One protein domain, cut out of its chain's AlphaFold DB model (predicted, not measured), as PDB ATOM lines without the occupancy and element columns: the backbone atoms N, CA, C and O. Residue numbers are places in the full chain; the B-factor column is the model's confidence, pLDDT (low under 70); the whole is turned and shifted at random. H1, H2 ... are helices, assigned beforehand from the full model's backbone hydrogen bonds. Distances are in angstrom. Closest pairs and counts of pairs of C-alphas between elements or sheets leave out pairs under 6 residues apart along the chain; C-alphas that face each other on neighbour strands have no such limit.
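AT A GLANCE: This is residues 303 to 354 of the 529 residues of the protein "Parvulin-14" of Magnaporthe oryzae (strain Y34) (UniProt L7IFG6). Picture an open, flat V: two long helices, H1 and H2, meet near one end, where a tight link turns the chain back, and spread apart from there. H1 makes one arm and the longer H2 the other, with a short tail of residues 351 to 354 after H2. The printed part has 52 residues with two named helices, H1 then H2, and no named strand, and its class is all helix. It is loose, with a radius of gyration of the C-alphas of 14.1 A, and the C-alphas span 42 by 29 by 7 A.

IN THESE COORDINATES: Start at Lys 303 and find C-alpha 304 at (-12.721, -19.080, 55.052); here H1 begins, residues 304 to 323, and it runs 28.9 A to C-alpha 323 at (-28.196, -15.158, 30.978). Pass the three residues 324 to 326, and H2, residues 327 to 350, runs 34.1 A to C-alpha 350 at (9.134, -20.043, 38.355).

HOW THE PARTS SIT: Look near the tight link from H1 to H2: H1 touches H2 with residues 318 to 322 alone, and H2 touches H1 with residues 327 to 330 alone. The closest C-alphas of the two are those of Leu 321 and Phe 330, 5.3 A apart. The helices run opposite ways at a steep tilt of 36 degrees, only just past shallow, and form a helical hairpin. Their centres are 16.5 A apart. In H1 and H2 every O i to N i+4 pair is within hydrogen-bond range.

THE WHOLE: The two C-alphas farthest apart are those of Arg 325 and Gly 352, 41.7 A. Residues 303 to 316, of which 304 to 316 belong to H1, stand free, and so do residues 335 to 344 of H2. The printed part has no cut. The mean pLDDT of the printed part is 78.9, and the model's confidence is under 70 at residues 325 to 326, 340, 343 to 344 and 351 to 354.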
ATOM      1  N   LYS A 303     -10.453 -14.716  54.685       91.69
ATOM      2  CA  LYS A 303     -10.893 -15.709  55.680       91.69
ATOM      3  C   LYS A 303     -11.757 -16.803  55.023       91.69
ATOM      4  O   LYS A 303     -12.373 -16.529  53.995       91.69
ATOM      5  N   PRO A 304     -11.905 -18.002  55.623       93.56
ATOM      6  CA  PRO A 304     -12.721 -19.080  55.052       93.56
ATOM      7  C   PRO A 304     -14.143 -18.664  54.640       93.56
ATOM      8  O   PRO A 304     -14.548 -18.965  53.525       93.56
ATOM      9  N   SER A 305     -14.847 -17.875  55.460       90.44
ATOM     10  CA  SER A 305     -16.176 -17.342  55.111       90.44
ATOM     11  C   SER A 305     -16.157 -16.423  53.883       90.44
ATOM     12  O   SER A 305     -17.004 -16.543  53.008       90.44
ATOM     13  N   GLN A 306     -15.139 -15.568  53.756       92.44
ATOM     14  CA  GLN A 306     -14.946 -14.693  52.592       92.44
ATOM     15  C   GLN A 306     -14.611 -15.495  51.322       92.44
ATOM     16  O   GLN A 306     -14.948 -15.081  50.214       92.44
ATOM     17  N   LEU A 307     -13.969 -16.661  51.459       92.19
ATOM     18  CA  LEU A 307     -13.768 -17.591  50.344       92.19
ATOM     19  C   LEU A 307     -15.076 -18.273  49.920       92.19
ATOM     20  O   LEU A 307     -15.218 -18.597  48.742       92.19
ATOM     21  N   ASP A 308     -16.026 -18.477  50.832       92.06
ATOM     22  CA  ASP A 308     -17.362 -18.975  50.494       92.06
ATOM     23  C   ASP A 308     -18.207 -17.891  49.806       92.06
ATOM     24  O   ASP A 308     -18.748 -18.150  48.727       92.06
ATOM     25  N   ASP A 309     -18.197 -16.650  50.312       91.44
ATOM     26  CA  ASP A 309     -18.788 -15.481  49.634       91.44
ATOM     27  C   ASP A 309     -18.229 -15.311  48.208       91.44
ATOM     28  O   ASP A 309     -18.961 -15.051  47.249       91.44
ATOM     29  N   TRP A 310     -16.916 -15.506  48.044       92.69
ATOM     30  CA  TRP A 310     -16.255 -15.463  46.742       92.69
ATOM     31  C   TRP A 310     -16.730 -16.570  45.792       92.69
ATOM     32  O   TRP A 310     -16.965 -16.286  44.618       92.69
ATOM     33  N   LYS A 311     -16.921 -17.812  46.263       92.31
ATOM     34  CA  LYS A 311     -17.473 -18.903  45.431       92.31
ATOM     35  C   LYS A 311     -18.885 -18.568  44.950       92.31
ATOM     36  O   LYS A 311     -19.190 -18.777  43.775       92.31
ATOM     37  N   VAL A 312     -19.725 -18.019  45.833       92.19
ATOM     38  CA  VAL A 312     -21.079 -17.561  45.482       92.19
ATOM     39  C   VAL A 312     -21.000 -16.467  44.414       92.19
ATOM     40  O   VAL A 312     -21.650 -16.574  43.375       92.19
ATOM     41  N   TYR A 313     -20.128 -15.474  44.588       91.56
ATOM     42  CA  TYR A 313     -19.896 -14.429  43.590       91.56
ATOM     43  C   TYR A 313     -19.394 -14.971  42.238       91.56
ATOM     44  O   TYR A 313     -19.890 -14.553  41.192       91.56
ATOM     45  N   GLU A 314     -18.467 -15.936  42.225       88.19
ATOM     46  CA  GLU A 314     -18.009 -16.573  40.983       88.19
ATOM     47  C   GLU A 314     -19.125 -17.358  40.278       88.19
ATOM     48  O   GLU A 314     -19.196 -17.316  39.046       88.19
ATOM     49  N   SER A 315     -20.020 -18.027  41.019       88.31
ATOM     50  CA  SER A 315     -21.214 -18.651  40.424       88.31
ATOM     51  C   SER A 315     -22.189 -17.619  39.854       88.31
ATOM     52  O   SER A 315     -22.652 -17.781  38.726       88.31
ATOM     53  N   PHE A 316     -22.424 -16.513  40.567       90.19
ATOM     54  CA  PHE A 316     -23.316 -15.446  40.123       90.19
ATOM     55  C   PHE A 316     -22.812 -14.768  38.842       90.19
ATOM     56  O   PHE A 316     -23.573 -14.611  37.891       90.19
ATOM     57  N   GLU A 317     -21.527 -14.412  38.769       85.00
ATOM     58  CA  GLU A 317     -20.936 -13.831  37.556       85.00
ATOM     59  C   GLU A 317     -20.951 -14.824  36.382       85.00
ATOM     60  O   GLU A 317     -21.233 -14.437  35.245       85.00
ATOM     61  N   ALA A 318     -20.727 -16.118  36.643       82.31
ATOM     62  CA  ALA A 318     -20.866 -17.161  35.630       82.31
ATOM     63  C   ALA A 318     -22.307 -17.260  35.093       82.31
ATOM     64  O   ALA A 318     -22.493 -17.360  33.880       82.31
ATOM     65  N   ASP A 319     -23.321 -17.216  35.959       85.69
ATOM     66  CA  ASP A 319     -24.733 -17.311  35.564       85.69
ATOM     67  C   ASP A 319     -25.250 -16.029  34.899       85.69
ATOM     68  O   ASP A 319     -25.978 -16.098  33.907       85.69
ATOM     69  N   ARG A 320     -24.781 -14.860  35.345       83.19
ATOM     70  CA  ARG A 320     -25.009 -13.562  34.695       83.19
ATOM     71  C   ARG A 320     -24.460 -13.529  33.266       83.19
ATOM     72  O   ARG A 320     -25.112 -13.010  32.365       83.19
ATOM     73  N   LEU A 321     -23.280 -14.103  33.026       79.94
ATOM     74  CA  LEU A 321     -22.716 -14.198  31.675       79.94
ATOM     75  C   LEU A 321     -23.486 -15.184  30.783       79.94
ATOM     76  O   LEU A 321     -23.627 -14.925  29.588       79.94
ATOM     77  N   LYS A 322     -24.034 -16.271  31.344       78.38
ATOM     78  CA  LYS A 322     -24.931 -17.189  30.614       78.38
ATOM     79  C   LYS A 322     -26.265 -16.521  30.255       78.38
ATOM     80  O   LYS A 322     -26.743 -16.686  29.134       78.38
ATOM     81  N   SER A 323     -26.869 -15.763  31.176       76.81
ATOM     82  CA  SER A 323     -28.196 -15.158  30.978       76.81
ATOM     83  C   SER A 323     -28.206 -14.046  29.922       76.81
ATOM     84  O   SER A 323     -29.195 -13.892  29.207       76.81
ATOM     85  N   LEU A 324     -27.073 -13.360  29.722       74.69
ATOM     86  CA  LEU A 324     -26.850 -12.384  28.644       74.69
ATOM     87  C   LEU A 324     -26.792 -12.997  27.222       74.69
ATOM     88  O   LEU A 324     -26.476 -12.293  26.266       74.69
ATOM     89  N   ARG A 325     -27.083 -14.299  27.062       58.69
ATOM     90  CA  ARG A 325     -27.165 -15.060  25.793       58.69
ATOM     91  C   ARG A 325     -25.916 -15.051  24.899       58.69
ATOM     92  O   ARG A 325     -25.957 -15.612  23.807       58.69
ATOM     93  N   SER A 326     -24.789 -14.505  25.354       65.19
ATOM     94  CA  SER A 326     -23.507 -14.621  24.656       65.19
ATOM     95  C   SER A 326     -22.706 -15.805  25.203       65.19
ATOM     96  O   SER A 326     -21.939 -15.691  26.163       65.19
ATOM     97  N   HIS A 327     -22.888 -16.965  24.561       70.75
ATOM     98  CA  HIS A 327     -22.086 -18.168  24.825       70.75
ATOM     99  C   HIS A 327     -20.585 -17.894  24.626       70.75
ATOM    100  O   HIS A 327     -19.759 -18.398  25.387       70.75
ATOM    101  N   GLU A 328     -20.249 -17.031  23.663       76.12
ATOM    102  CA  GLU A 328     -18.892 -16.546  23.393       76.12
ATOM    103  C   GLU A 328     -18.310 -15.768  24.580       76.12
ATOM    104  O   GLU A 328     -17.210 -16.087  25.025       76.12
ATOM    105  N   ASN A 329     -19.046 -14.812  25.166       75.38
ATOM    106  CA  ASN A 329     -18.569 -14.045  26.325       75.38
ATOM    107  C   ASN A 329     -18.333 -14.943  27.546       75.38
ATOM    108  O   ASN A 329     -17.319 -14.798  28.233       75.38
ATOM    109  N   PHE A 330     -19.228 -15.903  27.804       78.44
ATOM    110  CA  PHE A 330     -19.040 -16.883  28.875       78.44
ATOM    111  C   PHE A 330     -17.820 -17.785  28.621       78.44
ATOM    112  O   PHE A 330     -17.016 -18.020  29.529       78.44
ATOM    113  N   LEU A 331     -17.636 -18.266  27.386       78.19
ATOM    114  CA  LEU A 331     -16.498 -19.110  27.022       78.19
ATOM    115  C   LEU A 331     -15.175 -18.328  27.064       78.19
ATOM    116  O   LEU A 331     -14.185 -18.840  27.584       78.19
ATOM    117  N   ALA A 332     -15.158 -17.076  26.603       78.31
ATOM    118  CA  ALA A 332     -14.015 -16.171  26.682       78.31
ATOM    119  C   ALA A 332     -13.640 -15.849  28.137       78.31
ATOM    120  O   ALA A 332     -12.465 -15.930  28.496       78.31
ATOM    121  N   TRP A 333     -14.625 -15.568  28.999       80.38
ATOM    122  CA  TRP A 333     -14.425 -15.386  30.440       80.38
ATOM    123  C   TRP A 333     -13.848 -16.644  31.100       80.38
ATOM    124  O   TRP A 333     -12.850 -16.561  31.820       80.38
ATOM    125  N   LYS A 334     -14.402 -17.825  30.794       80.19
ATOM    126  CA  LYS A 334     -13.917 -19.110  31.319       80.19
ATOM    127  C   LYS A 334     -12.495 -19.415  30.841       80.19
ATOM    128  O   LYS A 334     -11.650 -19.808  31.644       80.19
ATOM    129  N   ASN A 335     -12.206 -19.187  29.561       78.94
ATOM    130  CA  ASN A 335     -10.875 -19.358  28.979       78.94
ATOM    131  C   ASN A 335      -9.864 -18.376  29.584       78.94
ATOM    132  O   ASN A 335      -8.732 -18.771  29.859       78.94
ATOM    133  N   ARG A 336     -10.267 -17.126  29.855       76.62
ATOM    134  CA  ARG A 336      -9.448 -16.150  30.582       76.62
ATOM    135  C   ARG A 336      -9.162 -16.624  32.008       76.62
ATOM    136  O   ARG A 336      -7.999 -16.694  32.367       76.62
ATOM    137  N   LYS A 337     -10.172 -17.029  32.786       77.44
ATOM    138  CA  LYS A 337      -9.990 -17.581  34.146       77.44
ATOM    139  C   LYS A 337      -9.052 -18.797  34.166       77.44
ATOM    140  O   LYS A 337      -8.181 -18.880  35.026       77.44
ATOM    141  N   MET A 338      -9.196 -19.717  33.209       73.56
ATOM    142  CA  MET A 338      -8.307 -20.879  33.059       73.56
ATOM    143  C   MET A 338      -6.870 -20.468  32.715       73.56
ATOM    144  O   MET A 338      -5.931 -21.033  33.272       73.56
ATOM    145  N   ARG A 339      -6.690 -19.474  31.835       74.31
ATOM    146  CA  ARG A 339      -5.375 -18.929  31.470       74.31
ATOM    147  C   ARG A 339      -4.722 -18.199  32.642       74.31
ATOM    148  O   ARG A 339      -3.590 -18.521  32.974       74.31
ATOM    149  N   ASP A 340      -5.446 -17.293  33.300       69.94
ATOM    150  CA  ASP A 340      -5.000 -16.566  34.493       69.94
ATOM    151  C   ASP A 340      -4.541 -17.562  35.580       69.94
ATOM    152  O   ASP A 340      -3.472 -17.391  36.163       69.94
ATOM    153  N   LYS A 341      -5.298 -18.651  35.795       73.38
ATOM    154  CA  LYS A 341      -4.934 -19.737  36.720       73.38
ATOM    155  C   LYS A 341      -3.666 -20.482  36.288       73.38
ATOM    156  O   LYS A 341      -2.769 -20.649  37.108       73.38
ATOM    157  N   LEU A 342      -3.571 -20.907  35.026       73.38
ATOM    158  CA  LEU A 342      -2.401 -21.628  34.509       73.38
ATOM    159  C   LEU A 342      -1.131 -20.764  34.566       73.38
ATOM    160  O   LEU A 342      -0.090 -21.234  35.014       73.38
ATOM    161  N   GLU A 343      -1.219 -19.497  34.159       69.69
ATOM    162  CA  GLU A 343      -0.107 -18.545  34.227       69.69
ATOM    163  C   GLU A 343       0.296 -18.232  35.677       69.69
ATOM    164  O   GLU A 343       1.482 -18.054  35.952       69.69
ATOM    165  N   TYR A 344      -0.656 -18.198  36.617       69.25
ATOM    166  CA  TYR A 344      -0.361 -18.065  38.045       69.25
ATOM    167  C   TYR A 344       0.346 -19.309  38.604       69.25
ATOM    168  O   TYR A 344       1.321 -19.175  39.341       69.25
ATOM    169  N   GLU A 345      -0.063 -20.521  38.216       72.12
ATOM    170  CA  GLU A 345       0.636 -21.752  38.609       72.12
ATOM    171  C   GLU A 345       2.043 -21.848  38.005       72.12
ATOM    172  O   GLU A 345       2.987 -22.196  38.714       72.12
ATOM    173  N   GLN A 346       2.212 -21.482  36.731       73.62
ATOM    174  CA  GLN A 346       3.528 -21.376  36.087       73.62
ATOM    175  C   GLN A 346       4.414 -20.330  36.775       73.62
ATOM    176  O   GLN A 346       5.608 -20.562  36.960       73.62
ATOM    177  N   TRP A 347       3.836 -19.200  37.193       73.38
ATOM    178  CA  TRP A 347       4.541 -18.182  37.968       73.38
ATOM    179  C   TRP A 347       4.953 -18.698  39.353       73.38
ATOM    180  O   TRP A 347       6.111 -18.540  39.721       73.38
ATOM    181  N   LEU A 348       4.071 -19.389  40.089       71.62
ATOM    182  CA  LEU A 348       4.410 -20.012  41.378       71.62
ATOM    183  C   LEU A 348       5.575 -21.007  41.260       71.62
ATOM    184  O   LEU A 348       6.427 -21.054  42.147       71.62
ATOM    185  N   VAL A 349       5.628 -21.779  40.170       76.00
ATOM    186  CA  VAL A 349       6.753 -22.678  39.876       76.00
ATOM    187  C   VAL A 349       8.023 -21.885  39.553       76.00
ATOM    188  O   VAL A 349       9.083 -22.203  40.090       76.00
ATOM    189  N   SER A 350       7.947 -20.826  38.739       72.25
ATOM    190  CA  SER A 350       9.134 -20.043  38.355       72.25
ATOM    191  C   SER A 350       9.729 -19.208  39.495       72.25
ATOM    192  O   SER A 350      10.933 -18.956  39.486       72.25
ATOM    193  N   VAL A 351       8.934 -18.837  40.506       68.62
ATOM    194  CA  VAL A 351       9.429 -18.212  41.750       68.62
ATOM    195  C   VAL A 351       9.754 -19.219  42.864       68.62
ATOM    196  O   VAL A 351      10.054 -18.811  43.983       68.62
ATOM    197  N   GLY A 352       9.694 -20.529  42.588       64.81
ATOM    198  CA  GLY A 352      10.052 -21.588  43.541       64.81
ATOM    199  C   GLY A 352       9.066 -21.799  44.699       64.81
ATOM    200  O   GLY A 352       9.378 -22.531  45.634       64.81
ATOM    201  N   LEU A 353       7.874 -21.192  44.650       64.12
ATOM    202  CA  LEU A 353       6.823 -21.343  45.670       64.12
ATOM    203  C   LEU A 353       5.972 -22.610  45.491       64.12
ATOM    204  O   LEU A 353       5.199 -22.963  46.381       64.12
ATOM    205  N   LYS A 354       6.094 -23.299  44.354       61.88
ATOM    206  CA  LYS A 354       5.439 -24.581  44.080       61.88
ATOM    207  C   LYS A 354       6.440 -25.515  43.406       61.88
ATOM    208  O   LYS A 354       7.061 -25.134  42.418       61.88
TER     209      LYS A 354